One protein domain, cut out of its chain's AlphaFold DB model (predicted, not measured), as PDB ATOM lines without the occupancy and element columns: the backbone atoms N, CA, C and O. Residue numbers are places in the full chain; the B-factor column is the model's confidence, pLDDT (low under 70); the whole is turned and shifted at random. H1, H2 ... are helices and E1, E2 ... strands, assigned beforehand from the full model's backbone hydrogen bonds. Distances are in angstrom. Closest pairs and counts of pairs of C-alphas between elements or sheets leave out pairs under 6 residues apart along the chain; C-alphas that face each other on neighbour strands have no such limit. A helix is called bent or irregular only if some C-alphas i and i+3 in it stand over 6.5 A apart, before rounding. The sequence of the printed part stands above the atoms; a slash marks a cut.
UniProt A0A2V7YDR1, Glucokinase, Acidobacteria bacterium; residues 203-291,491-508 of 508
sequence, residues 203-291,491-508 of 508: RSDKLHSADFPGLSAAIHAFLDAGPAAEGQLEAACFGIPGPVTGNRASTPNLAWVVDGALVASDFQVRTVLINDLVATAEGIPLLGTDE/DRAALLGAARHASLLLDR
ATOM      1  N   ARG A 203     -37.149  -1.751  26.073       89.25
ATOM      2  CA  ARG A 203     -37.317  -2.904  26.972       89.25
ATOM      3  C   ARG A 203     -37.019  -2.501  28.418       89.25
ATOM      4  O   ARG A 203     -36.132  -1.690  28.660       89.25
ATOM      5  N   SER A 204     -37.713  -3.116  29.371       91.12
ATOM      6  CA  SER A 204     -37.421  -3.044  30.809       91.12
ATOM      7  C   SER A 204     -37.557  -4.427  31.432       91.12
ATOM      8  O   SER A 204     -38.496  -5.137  31.081       91.12
ATOM      9  N   ASP A 205     -36.698  -4.759  32.391       92.25
ATOM     10  CA  ASP A 205     -36.803  -5.973  33.204       92.25
ATOM     11  C   ASP A 205     -36.371  -5.684  34.657       92.25
ATOM     12  O   ASP A 205     -35.809  -4.618  34.934       92.25
ATOM     13  N   LYS A 206     -36.658  -6.595  35.593       93.69
ATOM     14  CA  LYS A 206     -36.292  -6.496  37.015       93.69
ATOM     15  C   LYS A 206     -35.477  -7.726  37.420       93.69
ATOM     16  O   LYS A 206     -36.028  -8.786  37.689       93.69
ATOM     17  N   LEU A 207     -34.159  -7.552  37.491       93.38
ATOM     18  CA  LEU A 207     -33.207  -8.591  37.885       93.38
ATOM     19  C   LEU A 207     -32.937  -8.556  39.395       93.38
ATOM     20  O   LEU A 207     -32.783  -7.482  39.980       93.38
ATOM     21  N   HIS A 208     -32.854  -9.726  40.031       93.44
ATOM     22  CA  HIS A 208     -32.522  -9.837  41.449       93.44
ATOM     23  C   HIS A 208     -30.998  -9.771  41.639       93.44
ATOM     24  O   HIS A 208     -30.252 -10.578  41.093       93.44
ATOM     25  N   SER A 209     -30.508  -8.778  42.387       92.44
ATOM     26  CA  SER A 209     -29.078  -8.423  42.424       92.44
ATOM     27  C   SER A 209     -28.163  -9.489  43.035       92.44
ATOM     28  O   SER A 209     -26.968  -9.491  42.735       92.44
ATOM     29  N   ALA A 210     -28.702 -10.385  43.867       92.94
ATOM     30  CA  ALA A 210     -27.957 -11.496  44.463       92.94
ATOM     31  C   ALA A 210     -27.672 -12.638  43.470       92.94
ATOM     32  O   ALA A 210     -26.792 -13.457  43.725       92.94
ATOM     33  N   ASP A 211     -28.377 -12.674  42.337       95.25
ATOM     34  CA  ASP A 211     -28.239 -13.722  41.319       95.25
ATOM     35  C   ASP A 211     -27.025 -13.460  40.401       95.25
ATOM     36  O   ASP A 211     -26.668 -14.294  39.569       95.25
ATOM     37  N   PHE A 212     -26.365 -12.302  40.561       95.06
ATOM     38  CA  PHE A 212     -25.257 -11.833  39.729       95.06
ATOM     39  C   PHE A 212     -24.042 -11.426  40.581       95.06
ATOM     40  O   PHE A 212     -24.205 -10.767  41.608       95.06
ATOM     41  N   PRO A 213     -22.805 -11.725  40.138       94.00
ATOM     42  CA  PRO A 213     -21.580 -11.343  40.850       94.00
ATOM     43  C   PRO A 213     -21.222  -9.849  40.732       94.00
ATOM     44  O   PRO A 213     -20.284  -9.394  41.382       94.00
ATOM     45  N   GLY A 214     -21.920  -9.088  39.885       94.38
ATOM     46  CA  GLY A 214     -21.648  -7.676  39.618       94.38
ATOM     47  C   GLY A 214     -22.591  -7.091  38.566       94.38
ATOM     48  O   GLY A 214     -23.269  -7.835  37.852       94.38
ATOM     49  N   LEU A 215     -22.603  -5.758  38.433       94.81
ATOM     50  CA  LEU A 215     -23.488  -5.058  37.493       94.81
ATOM     51  C   LEU A 215     -23.280  -5.507  36.038       94.81
ATOM     52  O   LEU A 215     -24.268  -5.754  35.351       94.81
ATOM     53  N   SER A 216     -22.037  -5.678  35.573       95.12
ATOM     54  CA  SER A 216     -21.769  -6.107  34.192       95.12
ATOM     55  C   SER A 216     -22.415  -7.454  33.859       95.12
ATOM     56  O   SER A 216     -23.018  -7.601  32.802       95.12
ATOM     57  N   ALA A 217     -22.385  -8.421  34.783       95.50
ATOM     58  CA  ALA A 217     -23.032  -9.718  34.585       95.50
ATOM     59  C   ALA A 217     -24.565  -9.594  34.467       95.50
ATOM     60  O   ALA A 217     -25.171 -10.266  33.634       95.50
ATOM     61  N   ALA A 218     -25.182  -8.699  35.247       95.62
ATOM     62  CA  ALA A 218     -26.609  -8.401  35.136       95.62
ATOM     63  C   ALA A 218     -26.956  -7.669  33.823       95.62
ATOM     64  O   ALA A 218     -27.984  -7.961  33.215       95.62
ATOM     65  N   ILE A 219     -26.096  -6.756  33.345       94.69
ATOM     66  CA  ILE A 219     -26.286  -6.074  32.055       94.69
ATOM     67  C   ILE A 219     -26.166  -7.069  30.892       94.69
ATOM     68  O   ILE A 219     -27.023  -7.042  30.012       94.69
ATOM     69  N   HIS A 220     -25.175  -7.971  30.896       94.56
ATOM     70  CA  HIS A 220     -25.076  -9.039  29.892       94.56
ATOM     71  C   HIS A 220     -26.337  -9.905  29.883       94.56
ATOM     72  O   HIS A 220     -27.007  -9.988  28.859       94.56
ATOM     73  N   ALA A 221     -26.735 -10.446  31.040       95.25
ATOM     74  CA  ALA A 221     -27.935 -11.274  31.147       95.25
ATOM     75  C   ALA A 221     -29.211 -10.544  30.696       95.25
ATOM     76  O   ALA A 221     -30.064 -11.147  30.048       95.25
ATOM     77  N   PHE A 222     -29.330  -9.240  30.976       94.38
ATOM     78  CA  PHE A 222     -30.380  -8.412  30.391       94.38
ATOM     79  C   PHE A 222     -30.252  -8.395  28.865       94.38
ATOM     80  O   PHE A 222     -31.177  -8.825  28.181       94.38
ATOM     81  N   LEU A 223     -29.156  -7.882  28.297       92.25
ATOM     82  CA  LEU A 223     -28.974  -7.720  26.846       92.25
ATOM     83  C   LEU A 223     -29.196  -9.031  26.072       92.25
ATOM     84  O   LEU A 223     -30.019  -9.041  25.158       92.25
ATOM     85  N   ASP A 224     -28.583 -10.129  26.510       91.88
ATOM     86  CA  ASP A 224     -28.647 -11.448  25.867       91.88
ATOM     87  C   ASP A 224     -30.063 -12.063  25.876       91.88
ATOM     88  O   ASP A 224     -30.425 -12.818  24.975       91.88
ATOM     89  N   ALA A 225     -30.902 -11.723  26.862       90.25
ATOM     90  CA  ALA A 225     -32.265 -12.249  27.002       90.25
ATOM     91  C   ALA A 225     -33.308 -11.597  26.065       90.25
ATOM     92  O   ALA A 225     -34.514 -11.706  26.304       90.25
ATOM     93  N   GLY A 226     -32.897 -10.866  25.025       82.31
ATOM     94  CA  GLY A 226     -33.821 -10.167  24.125       82.31
ATOM     95  C   GLY A 226     -33.345 -10.064  22.680       82.31
ATOM     96  O   GLY A 226     -32.334 -10.655  22.309       82.31
ATOM     97  N   PRO A 227     -34.098  -9.338  21.831       78.31
ATOM     98  CA  PRO A 227     -33.672  -9.092  20.463       78.31
ATOM     99  C   PRO A 227     -32.365  -8.294  20.456       78.31
ATOM    100  O   PRO A 227     -32.161  -7.422  21.302       78.31
ATOM    101  N   ALA A 228     -31.511  -8.566  19.466       72.69
ATOM    102  CA  ALA A 228     -30.334  -7.748  19.205       72.69
ATOM    103  C   ALA A 228     -30.745  -6.271  19.088       72.69
ATOM    104  O   ALA A 228     -31.747  -5.954  18.442       72.69
ATOM    105  N   ALA A 229     -29.992  -5.383  19.737       70.25
ATOM    106  CA  ALA A 229     -30.320  -3.966  19.776       70.25
ATOM    107  C   ALA A 229     -30.357  -3.361  18.361       70.25
ATOM    108  O   ALA A 229     -29.493  -3.633  17.526       70.25
ATOM    109  N   GLU A 230     -31.347  -2.504  18.107       69.94
ATOM    110  CA  GLU A 230     -31.433  -1.687  16.893       69.94
ATOM    111  C   GLU A 230     -30.391  -0.553  16.964       69.94
ATOM    112  O   GLU A 230     -30.725   0.600  17.227       69.94
ATOM    113  N   GLY A 231     -29.114  -0.894  16.768       75.94
ATOM    114  CA  GLY A 231     -27.982   0.038  16.812       75.94
ATOM    115  C   GLY A 231     -26.983  -0.238  17.942       75.94
ATOM    116  O   GLY A 231     -27.092  -1.212  18.684       75.94
ATOM    117  N   GLN A 232     -25.973   0.628  18.045       84.50
ATOM    118  CA  GLN A 232     -24.922   0.550  19.062       84.50
ATOM    119  C   GLN A 232     -25.326   1.324  20.327       84.50
ATOM    120  O   GLN A 232     -25.921   2.396  20.246       84.50
ATOM    121  N   LEU A 233     -24.973   0.803  21.505       90.31
ATOM    122  CA  LEU A 233     -25.129   1.524  22.771       90.31
ATOM    123  C   LEU A 233     -24.031   2.594  22.894       90.31
ATOM    124  O   LEU A 233     -22.850   2.264  22.932       90.31
ATOM    125  N   GLU A 234     -24.415   3.870  22.972       93.31
ATOM    126  CA  GLU A 234     -23.467   4.999  23.033       93.31
ATOM    127  C   GLU A 234     -23.254   5.586  24.436       93.31
ATOM    128  O   GLU A 234     -22.171   6.100  24.742       93.31
ATOM    129  N   ALA A 235     -24.287   5.528  25.281       95.38
ATOM    130  CA  ALA A 235     -24.271   6.015  26.653       95.38
ATOM    131  C   ALA A 235     -25.142   5.144  27.571       95.38
ATOM    132  O   ALA A 235     -26.161   4.594  27.150       95.38
ATOM    133  N   ALA A 236     -24.746   5.051  28.838       96.25
ATOM    134  CA  ALA A 236     -25.443   4.331  29.892       96.25
ATOM    135  C   ALA A 236     -25.418   5.143  31.195       96.25
ATOM    136  O   ALA A 236     -24.411   5.758  31.554       96.25
ATOM    137  N   CYS A 237     -26.531   5.129  31.925       97.38
ATOM    138  CA  CYS A 237     -26.654   5.788  33.218       97.38
ATOM    139  C   CYS A 237     -27.385   4.877  34.201       97.38
ATOM    140  O   CYS A 237     -28.408   4.286  33.852       97.38
ATOM    141  N   PHE A 238     -26.877   4.786  35.429       96.75
ATOM    142  CA  PHE A 238     -27.449   3.941  36.474       96.75
ATOM    143  C   PHE A 238     -27.711   4.759  37.739       96.75
ATOM    144  O   PHE A 238     -26.791   5.347  38.309       96.75
ATOM    145  N   GLY A 239     -28.970   4.777  38.186       94.94
ATOM    146  CA  GLY A 239     -29.367   5.320  39.484       94.94
ATOM    147  C   GLY A 239     -29.088   4.311  40.596       94.94
ATOM    148  O   GLY A 239     -29.692   3.240  40.615       94.94
ATOM    149  N   ILE A 240     -28.173   4.639  41.506       92.69
ATOM    150  CA  ILE A 240     -27.713   3.765  42.589       92.69
ATOM    151  C   ILE A 240     -28.232   4.287  43.941       92.69
ATOM    152  O   ILE A 240     -28.092   5.482  44.209       92.69
ATOM    153  N   PRO A 241     -28.806   3.431  44.812       86.38
ATOM    154  CA  PRO A 241     -29.285   3.855  46.126       86.38
ATOM    155  C   PRO A 241     -28.127   4.246  47.052       86.38
ATOM    156  O   PRO A 241     -27.295   3.409  47.408       86.38
ATOM    157  N   GLY A 242     -28.106   5.513  47.470       83.81
ATOM    158  CA  GLY A 242     -27.061   6.092  48.325       83.81
ATOM    159  C   GLY A 242     -25.958   6.848  47.561       83.81
ATOM    160  O   GLY A 242     -26.160   7.249  46.407       83.81
ATOM    161  N   PRO A 243     -24.799   7.100  48.199       86.56
ATOM    162  CA  PRO A 243     -23.786   8.007  47.672       86.56
ATOM    163  C   PRO A 243     -22.961   7.393  46.533       86.56
ATOM    164  O   PRO A 243     -22.416   6.292  46.640       86.56
ATOM    165  N   VAL A 244     -22.789   8.175  45.465       91.50
ATOM    166  CA  VAL A 244     -21.857   7.899  44.366       91.50
ATOM    167  C   VAL A 244     -20.663   8.845  44.484       91.50
ATOM    168  O   VAL A 244     -20.828  10.045  44.696       91.50
ATOM    169  N   THR A 245     -19.441   8.335  44.350       92.06
ATOM    170  CA  THR A 245     -18.209   9.141  44.385       92.06
ATOM    171  C   THR A 245     -17.221   8.608  43.356       92.06
ATOM    172  O   THR A 245     -16.941   7.415  43.330       92.06
ATOM    173  N   GLY A 246     -16.698   9.478  42.485       94.00
ATOM    174  CA  GLY A 246     -15.727   9.076  41.459       94.00
ATOM    175  C   GLY A 246     -16.260   8.024  40.476       94.00
ATOM    176  O   GLY A 246     -15.533   7.106  40.123       94.00
ATOM    177  N   ASN A 247     -17.532   8.136  40.071       95.75
ATOM    178  CA  ASN A 247     -18.236   7.161  39.221       95.75
ATOM    179  C   ASN A 247     -18.327   5.736  39.810       95.75
ATOM    180  O   ASN A 247     -18.430   4.753  39.076       95.75
ATOM    181  N   ARG A 248     -18.284   5.624  41.143       96.75
ATOM    182  CA  ARG A 248     -18.255   4.362  41.887       96.75
ATOM    183  C   ARG A 248     -19.161   4.443  43.116       96.75
ATOM    184  O   ARG A 248     -19.299   5.511  43.717       96.75
ATOM    185  N   ALA A 249     -19.781   3.331  43.493       94.19
ATOM    186  CA  ALA A 249     -20.723   3.269  44.609       94.19
ATOM    187  C   ALA A 249     -20.636   1.933  45.358       94.19
ATOM    188  O   ALA A 249     -20.525   0.868  44.755       94.19
ATOM    189  N   SER A 250     -20.715   1.996  46.685       92.25
ATOM    190  CA  SER A 250     -20.762   0.830  47.571       92.25
ATOM    191  C   SER A 250     -21.946   1.016  48.508       92.25
ATOM    192  O   SER A 250     -21.949   1.953  49.304       92.25
ATOM    193  N   THR A 251     -22.966   0.171  48.381       84.75
ATOM    194  CA  THR A 251     -24.227   0.303  49.124       84.75
ATOM    195  C   THR A 251     -24.389  -0.906  50.048       84.75
ATOM    196  O   THR A 251     -24.000  -2.009  49.667       84.75
ATOM    197  N   PRO A 252     -24.964  -0.757  51.254       79.88
ATOM    198  CA  PRO A 252     -25.110  -1.876  52.192       79.88
ATOM    199  C   PRO A 252     -26.097  -2.956  51.711       79.88
ATOM    200  O   PRO A 252     -26.145  -4.035  52.290       79.88
ATOM    201  N   ASN A 253     -26.880  -2.667  50.664       81.00
ATOM    202  CA  ASN A 253     -27.906  -3.552  50.109       81.00
ATOM    203  C   ASN A 253     -27.453  -4.263  48.817       81.00
ATOM    204  O   ASN A 253     -28.245  -4.983  48.210       81.00
ATOM    205  N   LEU A 254     -26.207  -4.057  48.371       85.69
ATOM    206  CA  LEU A 254     -25.601  -4.765  47.243       85.69
ATOM    207  C   LEU A 254     -24.379  -5.547  47.733       85.69
ATOM    208  O   LEU A 254     -23.524  -5.009  48.428       85.69
ATOM    209  N   ALA A 255     -24.278  -6.818  47.340       86.31
ATOM    210  CA  ALA A 255     -23.152  -7.684  47.706       86.31
ATOM    211  C   ALA A 255     -21.837  -7.320  46.982       86.31
ATOM    212  O   ALA A 255     -20.778  -7.858  47.301       86.31
ATOM    213  N   TRP A 256     -21.908  -6.422  46.000       91.75
ATOM    214  CA  TRP A 256     -20.819  -6.027  45.117       91.75
ATOM    215  C   TRP A 256     -20.790  -4.509  44.926       91.75
ATOM    216  O   TRP A 256     -21.805  -3.818  45.018       91.75
ATOM    217  N   VAL A 257     -19.596  -3.986  44.648       93.38
ATOM    218  CA  VAL A 257     -19.383  -2.572  44.329       93.38
ATOM    219  C   VAL A 257     -19.847  -2.291  42.904       93.38
ATOM    220  O   VAL A 257     -19.560  -3.062  41.989       93.38
ATOM    221  N   VAL A 258     -20.511  -1.155  42.705       95.31
ATOM    222  CA  VAL A 258     -20.837  -0.639  41.375       95.31
ATOM    223  C   VAL A 258     -19.702   0.265  40.907       95.31
ATOM    224  O   VAL A 258     -19.374   1.240  41.585       95.31
ATOM    225  N   ASP A 259     -19.107  -0.041  39.757       96.19
ATOM    226  CA  ASP A 259     -18.009   0.733  39.179       96.19
ATOM    227  C   ASP A 259     -18.325   1.073  37.719       96.19
ATOM    228  O   ASP A 259     -18.393   0.194  36.855       96.19
ATOM    229  N   GLY A 260     -18.565   2.357  37.446       96.69
ATOM    230  CA  GLY A 260     -18.921   2.828  36.112       96.69
ATOM    231  C   GLY A 260     -17.770   2.728  35.110       96.69
ATOM    232  O   GLY A 260     -18.031   2.687  33.911       96.69
ATOM    233  N   ALA A 261     -16.512   2.649  35.564       96.62
ATOM    234  CA  ALA A 261     -15.374   2.456  34.667       96.62
ATOM    235  C   ALA A 261     -15.309   1.018  34.131       96.62
ATOM    236  O   ALA A 261     -15.011   0.837  32.952       96.62
ATOM    237  N   LEU A 262     -15.658   0.019  34.955       96.06
ATOM    238  CA  LEU A 262     -15.767  -1.379  34.513       96.06
ATOM    239  C   LEU A 262     -16.896  -1.549  33.491       96.06
ATOM    240  O   LEU A 262     -16.680  -2.083  32.412       96.06
ATOM    241  N   VAL A 263     -18.082  -0.997  33.764       96.19
ATOM    242  CA  VAL A 263     -19.191  -1.031  32.794       96.19
ATOM    243  C   VAL A 263     -18.816  -0.302  31.492       96.19
ATOM    244  O   VAL A 263     -19.128  -0.783  30.404       96.19
ATOM    245  N   ALA A 264     -18.084   0.815  31.571       96.56
ATOM    246  CA  ALA A 264     -17.601   1.502  30.376       96.56
ATOM    247  C   ALA A 264     -16.613   0.657  29.550       96.56
ATOM    248  O   ALA A 264     -16.700   0.678  28.320       96.56
ATOM    249  N   SER A 265     -15.707  -0.099  30.188       96.25
ATOM    250  CA  SER A 265     -14.788  -0.997  29.474       96.25
ATOM    251  C   SER A 265     -15.484  -2.232  28.909       96.25
ATOM    252  O   SER A 265     -15.223  -2.593  27.762       96.25
ATOM    253  N   ASP A 266     -16.383  -2.849  29.673       95.25
ATOM    254  CA  ASP A 266     -17.017  -4.122  29.314       95.25
ATOM    255  C   ASP A 266     -17.970  -3.961  28.117       95.25
ATOM    256  O   ASP A 266     -18.018  -4.817  27.235       95.25
ATOM    257  N   PHE A 267     -18.684  -2.830  28.048       93.88
ATOM    258  CA  PHE A 267     -19.688  -2.551  27.012       93.88
ATOM    259  C   PHE A 267     -19.261  -1.491  25.986       93.88
ATOM    260  O   PHE A 267     -20.041  -1.172  25.091       93.88
ATOM    261  N   GLN A 268     -18.042  -0.942  26.096       94.69
ATOM    262  CA  GLN A 268     -17.514   0.126  25.225       94.69
ATOM    263  C   GLN A 268     -18.456   1.345  25.130       94.69
ATOM    264  O   GLN A 268     -18.683   1.905  24.056       94.69
ATOM    265  N   VAL A 269     -19.023   1.751  26.273       95.62
ATOM    266  CA  VAL A 269     -20.134   2.713  26.366       95.62
ATOM    267  C   VAL A 269     -19.836   3.829  27.376       95.62
ATOM    268  O   VAL A 269     -19.302   3.578  28.461       95.62
ATOM    269  N   ARG A 270     -20.202   5.083  27.065       96.69
ATOM    270  CA  ARG A 270     -20.053   6.210  28.010       96.69
ATOM    271  C   ARG A 270     -20.920   5.955  29.243       96.69
ATOM    272  O   ARG A 270     -22.139   6.026  29.141       96.69
ATOM    273  N   THR A 271     -20.317   5.669  30.397       97.19
ATOM    274  CA  THR A 271     -21.070   5.266  31.598       97.19
ATOM    275  C   THR A 271     -20.966   6.274  32.733       97.19
ATOM    276  O   THR A 271     -19.864   6.648  33.142       97.19
ATOM    277  N   VAL A 272     -22.115   6.634  33.307       97.06
ATOM    278  CA  VAL A 272     -22.206   7.412  34.548       97.06
ATOM    279  C   VAL A 272     -23.075   6.710  35.594       97.06
ATOM    280  O   VAL A 272     -24.137   6.166  35.299       97.06
ATOM    281  N   LEU A 273     -22.622   6.726  36.842       96.94
ATOM    282  CA  LEU A 273     -23.421   6.387  38.010       96.94
ATOM    283  C   LEU A 273     -23.934   7.688  38.634       96.94
ATOM    284  O   LEU A 273     -23.164   8.627  38.852       96.94
ATOM    285  N   ILE A 274     -25.221   7.732  38.958       95.06
ATOM    286  CA  ILE A 274     -25.854   8.829  39.697       95.06
ATOM    287  C   ILE A 274     -26.591   8.261  40.907       95.06
ATOM    288  O   ILE A 274     -26.874   7.069  40.975       95.06
ATOM    289  N   ASN A 275     -26.905   9.106  41.883       93.81
ATOM    290  CA  ASN A 275     -27.766   8.698  42.986       93.81
ATOM    291  C   ASN A 275     -29.213   8.435  42.486       93.81
ATOM    292  O   ASN A 275     -29.683   9.066  41.540       93.81
ATOM    293  N   ASP A 276     -29.935   7.513  43.120       92.44
ATOM    294  CA  ASP A 276     -31.311   7.125  42.779       92.44
ATOM    295  C   ASP A 276     -32.351   8.260  42.905       92.44
ATOM    296  O   ASP A 276     -33.265   8.362  42.078       92.44
ATOM    297  N   LEU A 277     -32.197   9.167  43.875       93.88
ATOM    298  CA  LEU A 277     -33.035  10.366  43.989       93.88
ATOM    299  C   LEU A 277     -32.689  11.405  42.921       93.88
ATOM    300  O   LEU A 277     -33.588  12.097  42.446       93.88
ATOM    301  N   VAL A 278     -31.423  11.492  42.499       95.19
ATOM    302  CA  VAL A 278     -31.025  12.286  41.321       95.19
ATOM    303  C   VAL A 278     -31.666  11.706  40.061       95.19
ATOM    304  O   VAL A 278     -32.307  12.452  39.329       95.19
ATOM    305  N   ALA A 279     -31.605  10.387  39.854       96.00
ATOM    306  CA  ALA A 279     -32.262   9.722  38.726       96.00
ATOM    307  C   ALA A 279     -33.783   9.953  38.725       96.00
ATOM    308  O   ALA A 279     -34.363  10.288  37.698       96.00
ATOM    309  N   THR A 280     -34.439   9.849  39.884       96.25
ATOM    310  CA  THR A 280     -35.877  10.143  40.018       96.25
ATOM    311  C   THR A 280     -36.185  11.611  39.708       96.25
ATOM    312  O   THR A 280     -37.160  11.911  39.022       96.25
ATOM    313  N   ALA A 281     -35.339  12.530  40.175       96.12
ATOM    314  CA  ALA A 281     -35.485  13.964  39.962       96.12
ATOM    315  C   ALA A 281     -35.274  14.386  38.494       96.12
ATOM    316  O   ALA A 281     -36.043  15.203  37.993       96.12
ATOM    317  N   GLU A 282     -34.305  13.797  37.786       95.31
ATOM    318  CA  GLU A 282     -34.097  14.006  36.339       95.31
ATOM    319  C   GLU A 282     -35.327  13.609  35.508       95.31
ATOM    320  O   GLU A 282     -35.576  14.188  34.448       95.31
ATOM    321  N   GLY A 283     -36.103  12.637  36.003       95.00
ATOM    322  CA  GLY A 283     -37.331  12.152  35.379       95.00
ATOM    323  C   GLY A 283     -38.547  13.052  35.602       95.00
ATOM    324  O   GLY A 283     -39.451  13.030  34.777       95.00
ATOM    325  N   ILE A 284     -38.581  13.881  36.655       95.62
ATOM    326  CA  ILE A 284     -39.748  14.727  36.987       95.62
ATOM    327  C   ILE A 284     -40.224  15.603  35.812       95.62
ATOM    328  O   ILE A 284     -41.432  15.651  35.583       95.62
ATOM    329  N   PRO A 285     -39.350  16.299  35.050       92.19
ATOM    330  CA  PRO A 285     -39.782  17.122  33.921       92.19
ATOM    331  C   PRO A 285     -40.265  16.327  32.701       92.19
ATOM    332  O   PRO A 285     -40.716  16.950  31.747       92.19
ATOM    333  N   LEU A 286     -40.133  14.996  32.711       91.69
ATOM    334  CA  LEU A 286     -40.583  14.103  31.643       91.69
ATOM    335  C   LEU A 286     -41.953  13.464  31.928       91.69
ATOM    336  O   LEU A 286     -42.481  12.777  31.062       91.69
ATOM    337  N   LEU A 287     -42.503  13.637  33.134       93.12
ATOM    338  CA  LEU A 287     -43.751  12.991  33.536       93.12
ATOM    339  C   LEU A 287     -44.977  13.699  32.952       93.12
ATOM    340  O   LEU A 287     -45.095  14.924  33.042       93.12
ATOM    341  N   GLY A 288     -45.915  12.906  32.432       90.56
ATOM    342  CA  GLY A 288     -47.232  13.373  32.002       90.56
ATOM    343  C   GLY A 288     -48.093  13.879  33.165       90.56
ATOM    344  O   GLY A 288     -47.851  13.581  34.339       90.56
ATOM    345  N   THR A 289     -49.143  14.643  32.856       88.94
ATOM    346  CA  THR A 289     -50.097  15.128  33.873       88.94
ATOM    347  C   THR A 289     -50.923  14.002  34.497       88.94
ATOM    348  O   THR A 289     -51.339  14.114  35.643       88.94
ATOM    349  N   ASP A 290     -51.146  12.914  33.762       93.38
ATOM    350  CA  ASP A 290     -51.786  11.674  34.217       93.38
ATOM    351  C   ASP A 290     -50.868  10.810  35.103       93.38
ATOM    352  O   ASP A 290     -51.339   9.984  35.884       93.38
ATOM    353  N   GLU A 291     -49.557  11.050  35.052       95.81
ATOM    354  CA  GLU A 291     -48.543  10.377  35.869       95.81
ATOM    355  C   GLU A 291     -48.300  11.069  37.225       95.81
ATOM    356  O   GLU A 291     -47.429  10.655  38.004       95.81
ATOM    357  N   ASP A 491     -43.980   4.419  38.253       90.44
ATOM    358  CA  ASP A 491     -42.960   3.586  38.916       90.44
ATOM    359  C   ASP A 491     -41.610   3.531  38.171       90.44
ATOM    360  O   ASP A 491     -40.615   3.044  38.714       90.44
ATOM    361  N   ARG A 492     -41.553   4.075  36.950       91.25
ATOM    362  CA  ARG A 492     -40.368   4.179  36.088       91.25
ATOM    363  C   ARG A 492     -39.723   5.568  36.083       91.25
ATOM    364  O   ARG A 492     -38.749   5.742  35.357       91.25
ATOM    365  N   ALA A 493     -40.185   6.538  36.879       93.94
ATOM    366  CA  ALA A 493     -39.631   7.903  36.883       93.94
ATOM    367  C   ALA A 493     -38.088   7.943  37.019       93.94
ATOM    368  O   ALA A 493     -37.418   8.679  36.297       93.94
ATOM    369  N   ALA A 494     -37.510   7.081  37.867       94.62
ATOM    370  CA  ALA A 494     -36.058   6.934  38.011       94.62
ATOM    371  C   ALA A 494     -35.359   6.367  36.760       94.62
ATOM    372  O   ALA A 494     -34.257   6.792  36.425       94.62
ATOM    373  N   LEU A 495     -35.999   5.434  36.046       94.25
ATOM    374  CA  LEU A 495     -35.484   4.872  34.794       94.25
ATOM    375  C   LEU A 495     -35.523   5.913  33.665       94.25
ATOM    376  O   LEU A 495     -34.567   6.020  32.900       94.25
ATOM    377  N   LEU A 496     -36.596   6.705  33.591       93.75
ATOM    378  CA  LEU A 496     -36.739   7.799  32.626       93.75
ATOM    379  C   LEU A 496     -35.677   8.884  32.842       93.75
ATOM    380  O   LEU A 496     -35.013   9.296  31.892       93.75
ATOM    381  N   GLY A 497     -35.464   9.306  34.090       95.00
ATOM    382  CA  GLY A 497     -34.427  10.286  34.406       95.00
ATOM    383  C   GLY A 497     -33.004   9.755  34.237       95.00
ATOM    384  O   GLY A 497     -32.140  10.496  33.776       95.00
ATOM    385  N   ALA A 498     -32.754   8.467  34.498       96.12
ATOM    386  CA  ALA A 498     -31.484   7.836  34.137       96.12
ATOM    387  C   ALA A 498     -31.261   7.854  32.612       96.12
ATOM    388  O   ALA A 498     -30.203   8.291  32.162       96.12
ATOM    389  N   ALA A 499     -32.263   7.477  31.806       94.31
ATOM    390  CA  ALA A 499     -32.178   7.531  30.343       94.31
ATOM    391  C   ALA A 499     -31.908   8.958  29.823       94.31
ATOM    392  O   ALA A 499     -31.051   9.153  28.962       94.31
ATOM    393  N   ARG A 500     -32.561   9.968  30.412       92.88
ATOM    394  CA  ARG A 500     -32.296  11.387  30.128       92.88
ATOM    395  C   ARG A 500     -30.874  11.808  30.494       92.88
ATOM    396  O   ARG A 500     -30.197  12.487  29.733       92.88
ATOM    397  N   HIS A 501     -30.394  11.402  31.664       93.88
ATOM    398  CA  HIS A 501     -29.047  11.753  32.096       93.88
ATOM    399  C   HIS A 501     -27.977  11.044  31.239       93.88
ATOM    400  O   HIS A 501     -26.904  11.604  31.025       93.88
ATOM    401  N   ALA A 502     -28.284   9.867  30.674       94.62
ATOM    402  CA  ALA A 502     -27.455   9.225  29.653       94.62
ATOM    403  C   ALA A 502     -27.431  10.018  28.333       94.62
ATOM    404  O   ALA A 502     -26.354  10.180  27.762       94.62
ATOM    405  N   SER A 503     -28.562  10.566  27.861       91.00
ATOM    406  CA  SER A 503     -28.567  11.379  26.630       91.00
ATOM    407  C   SER A 503     -27.748  12.670  26.781       91.00
ATOM    408  O   SER A 503     -27.041  13.052  25.856       91.00
ATOM    409  N   LEU A 504     -27.702  13.264  27.981       88.62
ATOM    410  CA  LEU A 504     -26.823  14.403  28.307       88.62
ATOM    411  C   LEU A 504     -25.307  14.080  28.300       88.62
ATOM    412  O   LEU A 504     -24.492  14.983  28.539       88.62
ATOM    413  N   LEU A 505     -24.912  12.819  28.067       89.81
ATOM    414  CA  LEU A 505     -23.528  12.413  27.759       89.81
ATOM    415  C   LEU A 505     -23.232  12.390  26.249       89.81
ATOM    416  O   LEU A 505     -22.067  12.254  25.873       89.81
ATOM    417  N   LEU A 506     -24.264  12.474  25.403       87.94
ATOM    418  CA  LEU A 506     -24.154  12.534  23.943       87.94
ATOM    419  C   LEU A 506     -23.919  13.975  23.463       87.94
ATOM    420  O   LEU A 506     -23.151  14.185  22.532       87.94
ATOM    421  N   ASP A 507     -24.506  14.955  24.160       71.81
ATOM    422  CA  ASP A 507     -24.401  16.399  23.884       71.81
ATOM    423  C   ASP A 507     -23.078  17.048  24.370       71.81
ATOM    424  O   ASP A 507     -23.008  18.271  24.538       71.81
ATOM    425  N   ARG A 508     -22.045  16.247  24.672       56.22
ATOM    426  CA  ARG A 508     -20.734  16.683  25.192       56.22
ATOM    427  C   ARG A 508     -19.582  16.086  24.393       56.22
ATOM    428  O   ARG A 508     -18.615  16.846  24.182       56.22
TER     429      ARG A 508
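What this domain is: This is residues 203 to 291 and 491 to 508 of the 508 residues of the protein "Glucokinase" of Acidobacteria bacterium (UniProt A0A2V7YDR1). Two parallel strands, E1 and E2, form the middle, with H2 and then H1 to one side and crossed helices H3 and H4 to the other. The 107 printed residues include H1 E1 H2 E2 H3 H4 in order; the class is mixed, with under half in named elements. It is compact, radius of gyration of the C-alphas 13.8 A, spanning 39 by 35 by 29 A.

Where its parts are: H1, residues 215 to 224, begins at C-alpha (-23.488, -5.058, 37.493). E1 is 235 to 240, 16.5 A; H2 260 to 267; E2 270 to 275, 17.0 A; H3 276 to 286, 16.1 A. H4, 493 to 503, 15.5 A, ends at (-28.567, 11.379, 26.630).

How they stand to each other: N 236 and O 270 of E1 and E2 are 2.8 A apart. E1, H2, E2 are a strand-helix-strand unit, parallel strands joined through a helix, right-handed. H1 touches H2, closest C-alphas Ser 216 and Val 263, 5.9 A. H3, only just irregular with C-alphas 282 and 285 6.9 A apart, touches H4 about perpendicular, 84 degrees, closest C-alphas Gly 283 and Gly 497, 3.6 A. Every O i to N i+4 pair is within hydrogen-bond range in H1, H2 and H4, 5 of 7 in H3.

The domain as a whole: Residues 292 to 490 are cut out, gap 9.3 A between C-alphas. E1 to H2 is a long link. Residues 230 and 508 have pLDDT under 70.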